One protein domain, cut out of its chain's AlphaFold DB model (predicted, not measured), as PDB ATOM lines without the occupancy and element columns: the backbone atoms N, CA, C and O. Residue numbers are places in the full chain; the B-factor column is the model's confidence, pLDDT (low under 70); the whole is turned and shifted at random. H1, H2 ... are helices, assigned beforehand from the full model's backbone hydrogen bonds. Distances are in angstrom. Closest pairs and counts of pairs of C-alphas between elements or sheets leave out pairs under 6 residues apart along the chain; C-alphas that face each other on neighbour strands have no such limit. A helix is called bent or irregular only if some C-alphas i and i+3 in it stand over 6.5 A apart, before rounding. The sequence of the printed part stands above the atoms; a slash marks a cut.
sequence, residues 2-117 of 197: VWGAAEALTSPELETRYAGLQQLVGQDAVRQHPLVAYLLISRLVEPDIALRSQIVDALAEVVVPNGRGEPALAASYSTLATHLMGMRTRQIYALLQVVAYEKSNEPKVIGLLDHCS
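What this domain is: This is residues 2 to 117 of the 197 residues of an uncharacterized protein of Chloroflexi bacterium RBG_16_57_11 (UniProt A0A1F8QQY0). The longest helix, H5, runs through the middle of a well-packed, rounded body, with the helical hairpin H1-H2 on one side and the hairpin H7-H8 packed on the opposite side. H4 and H6 lie side by side over part of H5, with short H3 near their first residues. The printed part has 116 residues and eight named helices, H1 to H8 in chain order, no named strand; the class is all helix, its packing part aligned, part crossed. It is compact, radius of gyration of the C-alphas 12.9 A, spanning 34 by 30 by 25 A.

How they stand to each other: H1, residues 2 to 8, and H2, residues 14 to 26, form a hairpin at a shallow tilt of 18 degrees; their closest C-alphas, Ala 5 and Gly 20, are 4.2 A apart. H3, residues 29 to 32, and H4, residues 34 to 42, touch only at the corner, closest at C-alphas 30 and 37, 4.9 A. H5, residues 49 to 63, is the hub, touching six helices; it only just touches H2, with 3 pairs of C-alphas within 8 A, closest at Tyr 18 and Leu 51, 6.6 A. H6, residues 74 to 84, touches H4 at C-alphas 34 and 76, 4.0 A, a shallow tilt of 20 degrees, the same way. H7, residues 89 to 101, touches H5 about perpendicular, 74 degrees, closest at C-alphas 53 and 98, 5.6 A. H8, residues 103 to 113, touches H5 at C-alphas 60 and 108, 5.3 A. Every O i to N i+4 pair is within hydrogen-bond range in H1, H2, H4, H6 and H7, against 9 of 11 in H5 and 5 of 7 in H8; H3 is too short for one.

Where its parts are: H1 begins at C-alpha 2, (25.325, 104.052, -12.510). H5 is 21.1 A long, H2 and H7 18.2 A each. H8 is irregular, with C-alphas 104 and 107 7.3 A apart, and ends at C-alpha 113, (44.077, 84.342, -11.197).

The domain as a whole: The C-alphas farthest apart, Pro 12 and Gly 69, are 35.4 A apart. The printed part has no cut and no long link. Residues 65 to 69 are under 70 in pLDDT.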
ATOM      1  N   VAL A   2      24.233 105.025 -12.259       91.94
ATOM      2  CA  VAL A   2      25.325 104.052 -12.510       91.94
ATOM      3  C   VAL A   2      26.182 104.435 -13.725       91.94
ATOM      4  O   VAL A   2      27.404 104.373 -13.660       91.94
ATOM      5  N   TRP A   3      25.562 104.911 -14.808       93.88
ATOM      6  CA  TRP A   3      26.272 105.229 -16.052       93.88
ATOM      7  C   TRP A   3      27.189 106.448 -15.966       93.88
ATOM      8  O   TRP A   3      28.303 106.381 -16.467       93.88
ATOM      9  N   GLY A   4      26.784 107.512 -15.267       95.31
ATOM     10  CA  GLY A   4      27.673 108.659 -15.038       95.31
ATOM     11  C   GLY A   4      28.902 108.281 -14.202       95.31
ATOM     12  O   GLY A   4      30.007 108.739 -14.471       95.31
ATOM     13  N   ALA A   5      28.734 107.374 -13.234       96.44
ATOM     14  CA  ALA A   5      29.847 106.851 -12.441       96.44
ATOM     15  C   ALA A   5      30.785 105.952 -13.269       96.44
ATOM     16  O   ALA A   5      32.000 105.993 -13.100       96.44
ATOM     17  N   ALA A   6      30.227 105.167 -14.196       96.00
ATOM     18  CA  ALA A   6      30.995 104.365 -15.143       96.00
ATOM     19  C   ALA A   6      31.788 105.238 -16.131       96.00
ATOM     20  O   ALA A   6      32.964 104.976 -16.369       96.00
ATOM     21  N   GLU A   7      31.180 106.299 -16.664       96.69
ATOM     22  CA  GLU A   7      31.855 107.270 -17.531       96.69
ATOM     23  C   GLU A   7      33.022 107.956 -16.807       96.69
ATOM     24  O   GLU A   7      34.113 108.069 -17.369       96.69
ATOM     25  N   ALA A   8      32.840 108.308 -15.529       97.31
ATOM     26  CA  ALA A   8      33.876 108.930 -14.708       97.31
ATOM     27  C   ALA A   8      35.169 108.097 -14.616       97.31
ATOM     28  O   ALA A   8      36.246 108.676 -14.521       97.31
ATOM     29  N   LEU A   9      35.112 106.763 -14.747       96.81
ATOM     30  CA  LEU A   9      36.302 105.893 -14.791       96.81
ATOM     31  C   LEU A   9      37.199 106.111 -16.021       96.81
ATOM     32  O   LEU A   9      38.321 105.600 -16.059       96.81
ATOM     33  N   THR A  10      36.715 106.834 -17.029       94.88
ATOM     34  CA  THR A  10      37.469 107.167 -18.245       94.88
ATOM     35  C   THR A  10      38.074 108.567 -18.211       94.88
ATOM     36  O   THR A  10      38.854 108.910 -19.100       94.88
ATOM     37  N   SER A  11      37.763 109.361 -17.179       97.12
ATOM     38  CA  SER A  11      38.282 110.720 -17.040       97.12
ATOM     39  C   SER A  11      39.819 110.729 -16.950       97.12
ATOM     40  O   SER A  11      40.420 109.829 -16.343       97.12
ATOM     41  N   PRO A  12      40.484 111.755 -17.518       96.62
ATOM     42  CA  PRO A  12      41.916 111.951 -17.328       96.62
ATOM     43  C   PRO A  12      42.269 112.303 -15.872       96.62
ATOM     44  O   PRO A  12      43.364 111.967 -15.416       96.62
ATOM     45  N   GLU A  13      41.350 112.908 -15.114       98.06
ATOM     46  CA  GLU A  13      41.567 113.283 -13.719       98.06
ATOM     47  C   GLU A  13      41.428 112.078 -12.780       98.06
ATOM     48  O   GLU A  13      40.411 111.383 -12.762       98.06
ATOM     49  N   LEU A  14      42.452 111.848 -11.953       97.88
ATOM     50  CA  LEU A  14      42.474 110.746 -10.989       97.88
ATOM     51  C   LEU A  14      41.306 110.823  -9.994       97.88
ATOM     52  O   LEU A  14      40.615 109.828  -9.785       97.88
ATOM     53  N   GLU A  15      41.046 112.007  -9.440       98.12
ATOM     54  CA  GLU A  15      39.966 112.240  -8.469       98.12
ATOM     55  C   GLU A  15      38.584 111.891  -9.037       98.12
ATOM     56  O   GLU A  15      37.765 111.263  -8.365       98.12
ATOM     57  N   THR A  16      38.341 112.225 -10.306       98.25
ATOM     58  CA  THR A  16      37.094 111.884 -11.000       98.25
ATOM     59  C   THR A  16      36.944 110.369 -11.140       98.25
ATOM     60  O   THR A  16      35.870 109.830 -10.857       98.25
ATOM     61  N   ARG A  17      38.020 109.652 -11.502       98.31
ATOM     62  CA  ARG A  17      37.996 108.181 -11.575       98.31
ATOM     63  C   ARG A  17      37.760 107.546 -10.203       98.31
ATOM     64  O   ARG A  17      36.965 106.611 -10.103       98.31
ATOM     65  N   TYR A  18      38.389 108.067  -9.150       98.19
ATOM     66  CA  TYR A  18      38.150 107.624  -7.773       98.19
ATOM     67  C   TYR A  18      36.693 107.797  -7.357       98.19
ATOM     68  O   TYR A  18      36.068 106.839  -6.902       98.19
ATOM     69  N   ALA A  19      36.136 108.995  -7.547       98.00
ATOM     70  CA  ALA A  19      34.745 109.278  -7.219       98.00
ATOM     71  C   ALA A  19      33.785 108.359  -7.994       98.00
ATOM     72  O   ALA A  19      32.846 107.815  -7.411       98.00
ATOM     73  N   GLY A  20      34.067 108.122  -9.281       98.12
ATOM     74  CA  GLY A  20      33.331 107.174 -10.115       98.12
ATOM     75  C   GLY A  20      33.346 105.753  -9.551       98.12
ATOM     76  O   GLY A  20      32.286 105.149  -9.377       98.12
ATOM     77  N   LEU A  21      34.524 105.232  -9.192       98.31
ATOM     78  CA  LEU A  21      34.644 103.894  -8.608       98.31
ATOM     79  C   LEU A  21      33.892 103.783  -7.278       98.31
ATOM     80  O   LEU A  21      33.114 102.849  -7.097       98.31
ATOM     81  N   GLN A  22      34.077 104.744  -6.373       97.81
ATOM     82  CA  GLN A  22      33.407 104.756  -5.072       97.81
ATOM     83  C   GLN A  22      31.884 104.793  -5.224       97.81
ATOM     84  O   GLN A  22      31.163 104.069  -4.537       97.81
ATOM     85  N   GLN A  23      31.383 105.571  -6.181       97.75
ATOM     86  CA  GLN A  23      29.960 105.630  -6.478       97.75
ATOM     87  C   GLN A  23      29.416 104.299  -7.038       97.75
ATOM     88  O   GLN A  23      28.280 103.938  -6.715       97.75
ATOM     89  N   LEU A  24      30.188 103.576  -7.859       97.38
ATOM     90  CA  LEU A  24      29.813 102.249  -8.367       97.38
ATOM     91  C   LEU A  24      29.806 101.195  -7.256       97.38
ATOM     92  O   LEU A  24      28.843 100.440  -7.142       97.38
ATOM     93  N   VAL A  25      30.847 101.165  -6.420       95.06
ATOM     94  CA  VAL A  25      30.957 100.235  -5.284       95.06
ATOM     95  C   VAL A  25      29.849 100.490  -4.263       95.06
ATOM     96  O   VAL A  25      29.198  99.546  -3.820       95.06
ATOM     97  N   GLY A  26      29.567 101.757  -3.945       94.12
ATOM     98  CA  GLY A  26      28.497 102.139  -3.019       94.12
ATOM     99  C   GLY A  26      27.087 101.782  -3.504       94.12
ATOM    100  O   GLY A  26      26.180 101.648  -2.692       94.12
ATOM    101  N   GLN A  27      26.897 101.596  -4.814       94.00
ATOM    102  CA  GLN A  27      25.645 101.117  -5.419       94.00
ATOM    103  C   GLN A  27      25.621  99.597  -5.638       94.00
ATOM    104  O   GLN A  27      24.695  99.098  -6.270       94.00
ATOM    105  N   ASP A  28      26.649  98.867  -5.188       92.56
ATOM    106  CA  ASP A  28      26.855  97.440  -5.482       92.56
ATOM    107  C   ASP A  28      26.875  97.132  -6.996       92.56
ATOM    108  O   ASP A  28      26.658  96.006  -7.445       92.56
ATOM    109  N   ALA A  29      27.161  98.143  -7.825       94.75
ATOM    110  CA  ALA A  29      26.932  98.090  -9.264       94.75
ATOM    111  C   ALA A  29      27.787  97.019  -9.954       94.75
ATOM    112  O   ALA A  29      27.360  96.436 -10.945       94.75
ATOM    113  N   VAL A  30      28.975  96.730  -9.420       94.31
ATOM    114  CA  VAL A  30      29.887  95.706  -9.951       94.31
ATOM    115  C   VAL A  30      29.274  94.305  -9.845       94.31
ATOM    116  O   VAL A  30      29.395  93.502 -10.768       94.31
ATOM    117  N   ARG A  31      28.563  94.025  -8.747       93.06
ATOM    118  CA  ARG A  31      27.899  92.737  -8.499       93.06
ATOM    119  C   ARG A  31      26.563  92.633  -9.236       93.06
ATOM    120  O   ARG A  31      26.191  91.538  -9.654       93.06
ATOM    121  N   GLN A  32      25.886  93.756  -9.477       93.19
ATOM    122  CA  GLN A  32      24.548  93.791 -10.088       93.19
ATOM    123  C   GLN A  32      24.538  94.018 -11.610       93.19
ATOM    124  O   GLN A  32      23.575  93.649 -12.281       93.19
ATOM    125  N   HIS A  33      25.590  94.610 -12.181       95.06
ATOM    126  CA  HIS A  33      25.627  94.990 -13.593       95.06
ATOM    127  C   HIS A  33      26.838  94.382 -14.319       95.06
ATOM    128  O   HIS A  33      27.964  94.857 -14.146       95.06
ATOM    129  N   PRO A  34      26.625  93.416 -15.234       94.56
ATOM    130  CA  PRO A  34      27.717  92.750 -15.950       94.56
ATOM    131  C   PRO A  34      28.615  93.703 -16.746       94.56
ATOM    132  O   PRO A  34      29.827  93.515 -16.817       94.56
ATOM    133  N   LEU A  35      28.039  94.773 -17.304       95.38
ATOM    134  CA  LEU A  35      28.793  95.800 -18.026       95.38
ATOM    135  C   LEU A  35      29.732  96.598 -17.113       95.38
ATOM    136  O   LEU A  35      30.807  96.993 -17.554       95.38
ATOM    137  N   VAL A  36      29.359  96.805 -15.848       96.44
ATOM    138  CA  VAL A  36      30.229  97.462 -14.862       96.44
ATOM    139  C   VAL A  36      31.377  96.530 -14.480       96.44
ATOM    140  O   VAL A  36      32.524  96.972 -14.456       96.44
ATOM    141  N   ALA A  37      31.102  95.239 -14.264       94.81
ATOM    142  CA  ALA A  37      32.150  94.243 -14.034       94.81
ATOM    143  C   ALA A  37      33.141  94.194 -15.211       94.81
ATOM    144  O   ALA A  37      34.348  94.316 -15.012       94.81
ATOM    145  N   TYR A  38      32.637  94.119 -16.446       95.25
ATOM    146  CA  TYR A  38      33.459  94.178 -17.656       95.25
ATOM    147  C   TYR A  38      34.304  95.458 -17.740       95.25
ATOM    148  O   TYR A  38      35.508  95.396 -18.007       95.25
ATOM    149  N   LEU A  39      33.694  96.617 -17.477       96.38
ATOM    150  CA  LEU A  39      34.397  97.895 -17.476       96.38
ATOM    151  C   LEU A  39      35.569  97.872 -16.489       96.38
ATOM    152  O   LEU A  39      36.683  98.221 -16.875       96.38
ATOM    153  N   LEU A  40      35.364  97.400 -15.258       97.06
ATOM    154  CA  LEU A  40      36.431  97.318 -14.259       97.06
ATOM    155  C   LEU A  40      37.570  96.374 -14.668       97.06
ATOM    156  O   LEU A  40      38.734  96.717 -14.466       97.06
ATOM    157  N   ILE A  41      37.282  95.253 -15.334       95.19
ATOM    158  CA  ILE A  41      38.330  94.370 -15.881       95.19
ATOM    159  C   ILE A  41      39.197  95.119 -16.896       95.19
ATOM    160  O   ILE A  41      40.427  95.042 -16.855       95.19
ATOM    161  N   SER A  42      38.577  95.899 -17.789       93.56
ATOM    162  CA  SER A  42      39.312  96.718 -18.762       93.56
ATOM    163  C   SER A  42      40.194  97.791 -18.095       93.56
ATOM    164  O   SER A  42      41.181  98.247 -18.679       93.56
ATOM    165  N   ARG A  43      39.875  98.154 -16.843       95.88
ATOM    166  CA  ARG A  43      40.609  99.107 -16.003       95.88
ATOM    167  C   ARG A  43      41.619  98.459 -15.048       95.88
ATOM    168  O   ARG A  43      42.285  99.190 -14.326       95.88
ATOM    169  N   LEU A  44      41.859  97.143 -15.101       96.31
ATOM    170  CA  LEU A  44      42.917  96.485 -14.303       96.31
ATOM    171  C   LEU A  44      44.323  97.061 -14.535       96.31
ATOM    172  O   LEU A  44      45.216  96.885 -13.716       96.31
ATOM    173  N   VAL A  45      44.530  97.760 -15.652       96.81
ATOM    174  CA  VAL A  45      45.785  98.444 -15.997       96.81
ATOM    175  C   VAL A  45      45.767  99.939 -15.652       96.81
ATOM    176  O   VAL A  45      46.541 100.703 -16.227       96.81
ATOM    177  N   GLU A  46      44.870 100.362 -14.754       97.88
ATOM    178  CA  GLU A  46      44.800 101.717 -14.195       97.88
ATOM    179  C   GLU A  46      46.195 102.179 -13.742       97.88
ATOM    180  O   GLU A  46      46.840 101.452 -12.987       97.88
ATOM    181  N   PRO A  47      46.711 103.328 -14.220       96.75
ATOM    182  CA  PRO A  47      48.056 103.789 -13.879       96.75
ATOM    183  C   PRO A  47      48.251 104.040 -12.384       96.75
ATOM    184  O   PRO A  47      49.319 103.705 -11.872       96.75
ATOM    185  N   ASP A  48      47.245 104.580 -11.697       98.25
ATOM    186  CA  ASP A  48      47.332 104.793 -10.257       98.25
ATOM    187  C   ASP A  48      47.195 103.469  -9.491       98.25
ATOM    188  O   ASP A  48      46.230 102.718  -9.657       98.25
ATOM    189  N   ILE A  49      48.188 103.158  -8.658       98.25
ATOM    190  CA  ILE A  49      48.264 101.855  -7.994       98.25
ATOM    191  C   ILE A  49      47.206 101.689  -6.899       98.25
ATOM    192  O   ILE A  49      46.680 100.589  -6.724       98.25
ATOM    193  N   ALA A  50      46.849 102.767  -6.203       98.31
ATOM    194  CA  ALA A  50      45.865 102.720  -5.136       98.31
ATOM    195  C   ALA A  50      44.448 102.571  -5.716       98.31
ATOM    196  O   ALA A  50      43.669 101.753  -5.226       98.31
ATOM    197  N   LEU A  51      44.129 103.270  -6.810       98.56
ATOM    198  CA  LEU A  51      42.872 103.091  -7.533       98.56
ATOM    199  C   LEU A  51      42.790 101.693  -8.150       98.56
ATOM    200  O   LEU A  51      41.765 101.024  -8.037       98.56
ATOM    201  N   ARG A  52      43.884 101.196  -8.740       98.56
ATOM    202  CA  ARG A  52      43.944  99.821  -9.249       98.56
ATOM    203  C   ARG A  52      43.695  98.786  -8.154       98.56
ATOM    204  O   ARG A  52      42.987  97.814  -8.398       98.56
ATOM    205  N   SER A  53      44.244  98.995  -6.960       98.44
ATOM    206  CA  SER A  53      43.997  98.128  -5.805       98.44
ATOM    207  C   SER A  53      42.508  98.068  -5.450       98.44
ATOM    208  O   SER A  53      41.967  96.985  -5.243       98.44
ATOM    209  N   GLN A  54      41.810  99.209  -5.474       98.12
ATOM    210  CA  GLN A  54      40.359  99.260  -5.250       98.12
ATOM    211  C   GLN A  54      39.559  98.593  -6.379       98.12
ATOM    212  O   GLN A  54      38.533  97.969  -6.122       98.12
ATOM    213  N   ILE A  55      40.026  98.679  -7.628       98.31
ATOM    214  CA  ILE A  55      39.420  97.948  -8.752       98.31
ATOM    215  C   ILE A  55      39.551  96.437  -8.537       98.31
ATOM    216  O   ILE A  55      38.577  95.709  -8.714       98.31
ATOM    217  N   VAL A  56      40.736  95.960  -8.140       97.88
ATOM    218  CA  VAL A  56      40.969  94.543  -7.819       97.88
ATOM    219  C   VAL A  56      40.066  94.088  -6.677       97.88
ATOM    220  O   VAL A  56      39.480  93.014  -6.774       97.88
ATOM    221  N   ASP A  57      39.908  94.907  -5.641       96.19
ATOM    222  CA  ASP A  57      39.008  94.630  -4.523       96.19
ATOM    223  C   ASP A  57      37.553  94.466  -4.976       96.19
ATOM    224  O   ASP A  57      36.933  93.432  -4.731       96.19
ATOM    225  N   ALA A  58      37.046  95.431  -5.745       95.75
ATOM    226  CA  ALA A  58      35.683  95.405  -6.260       95.75
ATOM    227  C   ALA A  58      35.412  94.205  -7.189       95.75
ATOM    228  O   ALA A  58      34.310  93.657  -7.191       95.75
ATOM    229  N   LEU A  59      36.403  93.782  -7.981       96.50
ATOM    230  CA  LEU A  59      36.303  92.584  -8.821       96.50
ATOM    231  C   LEU A  59      36.365  91.296  -7.993       96.50
ATOM    232  O   LEU A  59      35.612  90.362  -8.259       96.50
ATOM    233  N   ALA A  60      37.233  91.239  -6.984       94.62
ATOM    234  CA  ALA A  60      37.361  90.075  -6.117       94.62
ATOM    235  C   ALA A  60      36.077  89.812  -5.319       94.62
ATOM    236  O   ALA A  60      35.696  88.655  -5.184       94.62
ATOM    237  N   GLU A  61      35.355  90.853  -4.888       91.56
ATOM    238  CA  GLU A  61      34.048  90.709  -4.224       91.56
ATOM    239  C   GLU A  61      32.979  90.020  -5.098       91.56
ATOM    240  O   GLU A  61      32.020  89.454  -4.568       91.56
ATOM    241  N   VAL A  62      33.114  90.056  -6.429       91.75
ATOM    242  CA  VAL A  62      32.204  89.345  -7.345       91.75
ATOM    243  C   VAL A  62      32.502  87.846  -7.358       91.75
ATOM    244  O   VAL A  62      31.573  87.045  -7.448       91.75
ATOM    245  N   VAL A  63      33.782  87.473  -7.290       88.88
ATOM    246  CA  VAL A  63      34.249  86.078  -7.381       88.88
ATOM    247  C   VAL A  63      34.180  85.376  -6.027       88.88
ATOM    248  O   VAL A  63      33.714  84.244  -5.936       88.88
ATOM    249  N   VAL A  64      34.625  86.059  -4.975       83.06
ATOM    250  CA  VAL A  64      34.660  85.576  -3.595       83.06
ATOM    251  C   VAL A  64      33.894  86.582  -2.730       83.06
ATOM    252  O   VAL A  64      34.460  87.592  -2.306       83.06
ATOM    253  N   PRO A  65      32.589  86.361  -2.477       68.06
ATOM    254  CA  PRO A  65      31.779  87.284  -1.693       68.06
ATOM    255  C   PRO A  65      32.267  87.331  -0.237       68.06
ATOM    256  O   PRO A  65      31.974  86.448   0.568       68.06
ATOM    257  N   ASN A  66      33.007  88.380   0.124       63.31
ATOM    258  CA  ASN A  66      33.536  88.580   1.474       63.31
ATOM    259  C   ASN A  66      32.439  89.059   2.442       63.31
ATOM    260  O   ASN A  66      32.379  90.225   2.820       63.31
ATOM    261  N   GLY A  67      31.534  88.161   2.838       59.31
ATOM    262  CA  GLY A  67      30.599  88.409   3.943       59.31
ATOM    263  C   GLY A  67      29.416  89.340   3.640       59.31
ATOM    264  O   GLY A  67      28.636  89.616   4.546       59.31
ATOM    265  N   ARG A  68      29.207  89.774   2.385       61.53
ATOM    266  CA  ARG A  68      28.031  90.578   1.967       61.53
ATOM    267  C   ARG A  68      26.718  89.781   1.833       61.53
ATOM    268  O   ARG A  68      25.740  90.302   1.305       61.53
ATOM    269  N   GLY A  69      26.685  88.538   2.315       61.19
ATOM    270  CA  GLY A  69      25.485  87.699   2.462       61.19
ATOM    271  C   GLY A  69      24.919  87.121   1.164       61.19
ATOM    272  O   GLY A  69      24.598  85.938   1.122       61.19
ATOM    273  N   GLU A  70      24.839  87.918   0.099       74.75
ATOM    274  CA  GLU A  70      24.325  87.472  -1.195       74.75
ATOM    275  C   GLU A  70      25.462  87.202  -2.195       74.75
ATOM    276  O   GLU A  70      26.491  87.883  -2.187       74.75
ATOM    277  N   PRO A  71      25.328  86.212  -3.086       80.94
ATOM    278  CA  PRO A  71      26.223  86.079  -4.229       80.94
ATOM    279  C   PRO A  71      26.034  87.256  -5.196       80.94
ATOM    280  O   PRO A  71      25.001  87.924  -5.200       80.94
ATOM    281  N   ALA A  72      27.037  87.536  -6.028       85.62
ATOM    282  CA  ALA A  72      26.844  88.454  -7.147       85.62
ATOM    283  C   ALA A  72      25.771  87.916  -8.112       85.62
ATOM    284  O   ALA A  72      25.519  86.709  -8.170       85.62
ATOM    285  N   LEU A  73      25.173  88.800  -8.917       89.00
ATOM    286  CA  LEU A  73      24.265  88.370  -9.975       89.00
ATOM    287  C   LEU A  73      25.002  87.387 -10.898       89.00
ATOM    288  O   LEU A  73      26.109  87.675 -11.358       89.00
ATOM    289  N   ALA A  74      24.373  86.251 -11.213       89.12
ATOM    290  CA  ALA A  74      24.999  85.189 -12.006       89.12
ATOM    291  C   ALA A  74      25.558  85.698 -13.348       89.12
ATOM    292  O   ALA A  74      26.627  85.271 -13.780       89.12
ATOM    293  N   ALA A  75      24.872  86.656 -13.980       91.50
ATOM    294  CA  ALA A  75      25.344  87.299 -15.201       91.50
ATOM    295  C   ALA A  75      26.643  88.095 -14.981       91.50
ATOM    296  O   ALA A  75      27.552  88.003 -15.800       91.50
ATOM    297  N   SER A  76      26.766  88.831 -13.873       91.94
ATOM    298  CA  SER A  76      27.971  89.607 -13.548       91.94
ATOM    299  C   SER A  76      29.158  88.691 -13.280       91.94
ATOM    300  O   SER A  76      30.239  88.916 -13.823       91.94
ATOM    301  N   TYR A  77      28.938  87.618 -12.513       93.38
ATOM    302  CA  TYR A  77      29.950  86.590 -12.280       93.38
ATOM    303  C   TYR A  77      30.388  85.923 -13.590       93.38
ATOM    304  O   TYR A  77      31.577  85.858 -13.885       93.38
ATOM    305  N   SER A  78      29.435  85.479 -14.417       93.12
ATOM    306  CA  SER A  78      29.725  84.815 -15.692       93.12
ATOM    307  C   SER A  78      30.496  85.721 -16.655       93.12
ATOM    308  O   SER A  78      31.472  85.281 -17.271       93.12
ATOM    309  N   THR A  79      30.114  86.999 -16.758       93.81
ATOM    310  CA  THR A  79      30.856  87.993 -17.541       93.81
ATOM    311  C   THR A  79      32.271  88.175 -17.003       93.81
ATOM    312  O   THR A  79      33.223  88.128 -17.782       93.81
ATOM    313  N   LEU A  80      32.433  88.324 -15.686       93.94
ATOM    314  CA  LEU A  80      33.746  88.458 -15.066       93.94
ATOM    315  C   LEU A  80      34.633  87.243 -15.353       93.94
ATOM    316  O   LEU A  80      35.712  87.408 -15.917       93.94
ATOM    317  N   ALA A  81      34.157  86.033 -15.057       94.44
ATOM    318  CA  ALA A  81      34.887  84.793 -15.301       94.44
ATOM    319  C   ALA A  81      35.307  84.656 -16.775       94.44
ATOM    320  O   ALA A  81      36.464  84.354 -17.068       94.44
ATOM    321  N   THR A  82      34.403  84.971 -17.711       94.81
ATOM    322  CA  THR A  82      34.683  84.928 -19.157       94.81
ATOM    323  C   THR A  82      35.860  85.819 -19.546       94.81
ATOM    324  O   THR A  82      36.719  85.419 -20.331       94.81
ATOM    325  N   HIS A  83      35.926  87.028 -18.994       94.81
ATOM    326  CA  HIS A  83      36.995  87.968 -19.314       94.81
ATOM    327  C   HIS A  83      38.281  87.720 -18.516       94.81
ATOM    328  O   HIS A  83      39.362  87.988 -19.045       94.81
ATOM    329  N   LEU A  84      38.197  87.166 -17.302       95.50
ATOM    330  CA  LEU A  84      39.370  86.743 -16.530       95.50
ATOM    331  C   LEU A  84      40.137  85.619 -17.240       95.50
ATOM    332  O   LEU A  84      41.364  85.684 -17.322       95.50
ATOM    333  N   MET A  85      39.429  84.670 -17.863       94.69
ATOM    334  CA  MET A  85      40.052  83.623 -18.688       94.69
ATOM    335  C   MET A  85      40.934  84.193 -19.809       94.69
ATOM    336  O   MET A  85      41.926  83.579 -20.193       94.69
ATOM    337  N   GLY A  86      40.591  85.378 -20.328       92.81
ATOM    338  CA  GLY A  86      41.300  86.054 -21.414       92.81
ATOM    339  C   GLY A  86      42.359  87.072 -20.976       92.81
ATOM    340  O   GLY A  86      42.831  87.841 -21.823       92.81
ATOM    341  N   MET A  87      42.714  87.140 -19.687       96.00
ATOM    342  CA  MET A  87      43.747  88.064 -19.211       96.00
ATOM    343  C   MET A  87      45.087  87.814 -19.907       96.00
ATOM    344  O   MET A  87      45.530  86.683 -20.065       96.00
ATOM    345  N   ARG A  88      45.758  88.901 -20.303       96.19
ATOM    346  CA  ARG A  88      47.083  88.859 -20.936       96.19
ATOM    347  C   ARG A  88      48.165  89.266 -19.938       96.19
ATOM    348  O   ARG A  88      47.875  89.760 -18.847       96.19
ATOM    349  N   THR A  89      49.432  89.166 -20.354       97.50
ATOM    350  CA  THR A  89      50.606  89.530 -19.538       97.50
ATOM    351  C   THR A  89      50.464  90.890 -18.853       97.50
ATOM    352  O   THR A  89      50.864  91.031 -17.706       97.50
ATOM    353  N   ARG A  90      49.887  91.897 -19.527       97.44
ATOM    354  CA  ARG A  90      49.753  93.251 -18.967       97.44
ATOM    355  C   ARG A  90      48.825  93.289 -17.749       97.44
ATOM    356  O   ARG A  90      49.155  93.955 -16.776       97.44
ATOM    357  N   GLN A  91      47.692  92.591 -17.797       97.94
ATOM    358  CA  GLN A  91      46.759  92.497 -16.673       97.94
ATOM    359  C   GLN A  91      47.377  91.696 -15.529       97.94
ATOM    360  O   GLN A  91      47.366  92.160 -14.396       97.94
ATOM    361  N   ILE A  92      47.999  90.554 -15.831       98.44
ATOM    362  CA  ILE A  92      48.659  89.719 -14.815       98.44
ATOM    363  C   ILE A  92      49.779  90.499 -14.125       98.44
ATOM    364  O   ILE A  92      49.838  90.544 -12.902       98.44
ATOM    365  N   TYR A  93      50.610  91.209 -14.890       98.56
ATOM    366  CA  TYR A  93      51.621  92.111 -14.347       98.56
ATOM    367  C   TYR A  93      51.011  93.171 -13.420       98.56
ATOM    368  O   TYR A  93      51.538  93.428 -12.340       98.56
ATOM    369  N   ALA A  94      49.878  93.757 -13.813       98.56
ATOM    370  CA  ALA A  94      49.185  94.751 -13.006       98.56
ATOM    371  C   ALA A  94      48.647  94.173 -11.684       98.56
ATOM    372  O   ALA A  94      48.718  94.868 -10.670       98.56
ATOM    373  N   LEU A  95      48.194  92.912 -11.666       98.69
ATOM    374  CA  LEU A  95      47.802  92.198 -10.445       98.69
ATOM    375  C   LEU A  95      49.001  91.947  -9.517       98.69
ATOM    376  O   LEU A  95      48.903  92.186  -8.315       98.69
ATOM    377  N   LEU A  96      50.160  91.554 -10.062       98.75
ATOM    378  CA  LEU A  96      51.382  91.406  -9.258       98.75
ATOM    379  C   LEU A  96      51.792  92.732  -8.608       98.75
ATOM    380  O   LEU A  96      52.218  92.750  -7.457       98.75
ATOM    381  N   GLN A  97      51.636  93.847  -9.327       98.75
ATOM    382  CA  GLN A  97      51.908  95.175  -8.776       98.75
ATOM    383  C   GLN A  97      50.982  95.520  -7.606       98.75
ATOM    384  O   GLN A  97      51.445  96.153  -6.664       98.75
ATOM    385  N   VAL A  98      49.717  95.090  -7.628       98.69
ATOM    386  CA  VAL A  98      48.786  95.302  -6.505       98.69
ATOM    387  C   VAL A  98      49.251  94.549  -5.257       98.69
ATOM    388  O   VAL A  98      49.273  95.128  -4.175       98.69
ATOM    389  N   VAL A  99      49.715  93.304  -5.399       98.69
ATOM    390  CA  VAL A  99      50.271  92.527  -4.272       98.69
ATOM    391  C   VAL A  99      51.596  93.111  -3.779       98.69
ATOM    392  O   VAL A  99      51.871  93.108  -2.582       98.69
ATOM    393  N   ALA A 100      52.425  93.626  -4.692       98.31
ATOM    394  CA  ALA A 100      53.670  94.301  -4.339       98.31
ATOM    395  C   ALA A 100      53.437  95.640  -3.622       98.31
ATOM    396  O   ALA A 100      54.256  96.026  -2.793       98.31
ATOM    397  N   TYR A 101      52.352  96.342  -3.956       98.19
ATOM    398  CA  TYR A 101      51.932  97.574  -3.294       98.19
ATOM    399  C   TYR A 101      51.371  97.296  -1.900       98.19
ATOM    400  O   TYR A 101      51.764  97.946  -0.937       98.19
ATOM    401  N   GLU A 102      50.491  96.302  -1.781       97.88
ATOM    402  CA  GLU A 102      49.884  95.929  -0.513       97.88
ATOM    403  C   GLU A 102      49.621  94.418  -0.465       97.88
ATOM    404  O   GLU A 102      48.749  93.876  -1.154       97.88
ATOM    405  N   LYS A 103      50.375  93.732   0.401       97.38
ATOM    406  CA  LYS A 103      50.373  92.266   0.511       97.38
ATOM    407  C   LYS A 103      49.013  91.686   0.918       97.38
ATOM    408  O   LYS A 103      48.714  90.552   0.554       97.38
ATOM    409  N   SER A 104      48.174  92.461   1.609       96.69
ATOM    410  CA  SER A 104      46.811  92.068   2.010       96.69
ATOM    411  C   SER A 104      45.901  91.736   0.814       96.69
ATOM    412  O   SER A 104      44.906  91.033   0.978       96.69
ATOM    413  N   ASN A 105      46.246  92.190  -0.399       97.44
ATOM    414  CA  ASN A 105      45.496  91.895  -1.619       97.44
ATOM    415  C   ASN A 105      45.828  90.531  -2.237       97.44
ATOM    416  O   ASN A 105      45.205  90.154  -3.229       97.44
ATOM    417  N   GLU A 106      46.775  89.774  -1.680       98.00
ATOM    418  CA  GLU A 106      47.137  88.450  -2.194       98.00
ATOM    419  C   GLU A 106      45.932  87.508  -2.363       98.00
ATOM    420  O   GLU A 106      45.756  87.024  -3.481       98.00
ATOM    421  N   PRO A 107      45.044  87.293  -1.367       96.50
ATOM    422  CA  PRO A 107      43.905  86.385  -1.533       96.50
ATOM    423  C   PRO A 107      42.954  86.822  -2.655       96.50
ATOM    424  O   PRO A 107      42.398  85.994  -3.373       96.50
ATOM    425  N   LYS A 108      42.806  88.139  -2.846       96.69
ATOM    426  CA  LYS A 108      41.978  88.726  -3.907       96.69
ATOM    427  C   LYS A 108      42.571  88.410  -5.277       96.69
ATOM    428  O   LYS A 108      41.860  87.984  -6.181       96.69
ATOM    429  N   VAL A 109      43.887  88.572  -5.419       97.94
ATOM    430  CA  VAL A 109      44.604  88.255  -6.658       97.94
ATOM    431  C   VAL A 109      44.610  86.754  -6.942       97.94
ATOM    432  O   VAL A 109      44.421  86.390  -8.099       97.94
ATOM    433  N   ILE A 110      44.736  85.895  -5.924       97.19
ATOM    434  CA  ILE A 110      44.559  84.437  -6.064       97.19
ATOM    435  C   ILE A 110      43.190  84.140  -6.673       97.19
ATOM    436  O   ILE A 110      43.130  83.500  -7.717       97.19
ATOM    437  N   GLY A 111      42.107  84.672  -6.094       95.06
ATOM    438  CA  GLY A 111      40.751  84.436  -6.600       95.06
ATOM    439  C   GLY A 111      40.552  84.877  -8.056       95.06
ATOM    440  O   GLY A 111      39.875  84.196  -8.824       95.06
ATOM    441  N   LEU A 112      41.179  85.982  -8.473       96.94
ATOM    442  CA  LEU A 112      41.124  86.437  -9.866       96.94
ATOM    443  C   LEU A 112      41.977  85.577 -10.813       96.94
ATOM    444  O   LEU A 112      41.554  85.307 -11.937       96.94
ATOM    445  N   LEU A 113      43.175  85.166 -10.388       97.31
ATOM    446  CA  LEU A 113      44.077  84.342 -11.197       97.31
ATOM    447  C   LEU A 113      43.575  82.902 -11.349       97.31
ATOM    448  O   LEU A 113      43.772  82.317 -12.410       97.31
ATOM    449  N   ASP A 114      42.862  82.367 -10.359       95.31
ATOM    450  CA  ASP A 114      42.233  81.039 -10.409       95.31
ATOM    451  C   ASP A 114      41.274  80.888 -11.611       95.31
ATOM    452  O   ASP A 114      41.108  79.816 -12.184       95.31
ATOM    453  N   HIS A 115      40.728  82.008 -12.095       95.31
ATOM    454  CA  HIS A 115      39.871  82.066 -13.281       95.31
ATOM    455  C   HIS A 115      40.641  82.213 -14.606       95.31
ATOM    456  O   HIS A 115      40.030  82.322 -15.668       95.31
ATOM    457  N   CYS A 116      41.975  82.239 -14.580       95.88
ATOM    458  CA  CYS A 116      42.834  82.386 -15.750       95.88
ATOM    459  C   CYS A 116      43.748  81.164 -15.904       95.88
ATOM    460  O   CYS A 116      44.893  81.151 -15.454       95.88
ATOM    461  N   SER A 117      43.253  80.143 -16.607       91.31
ATOM    462  CA  SER A 117      43.977  78.883 -16.839       91.31
ATOM    463  C   SER A 117      45.315  79.047 -17.573       91.31
ATOM    464  O   SER A 117      46.196  78.207 -17.432       91.31
TER     465      SER A 117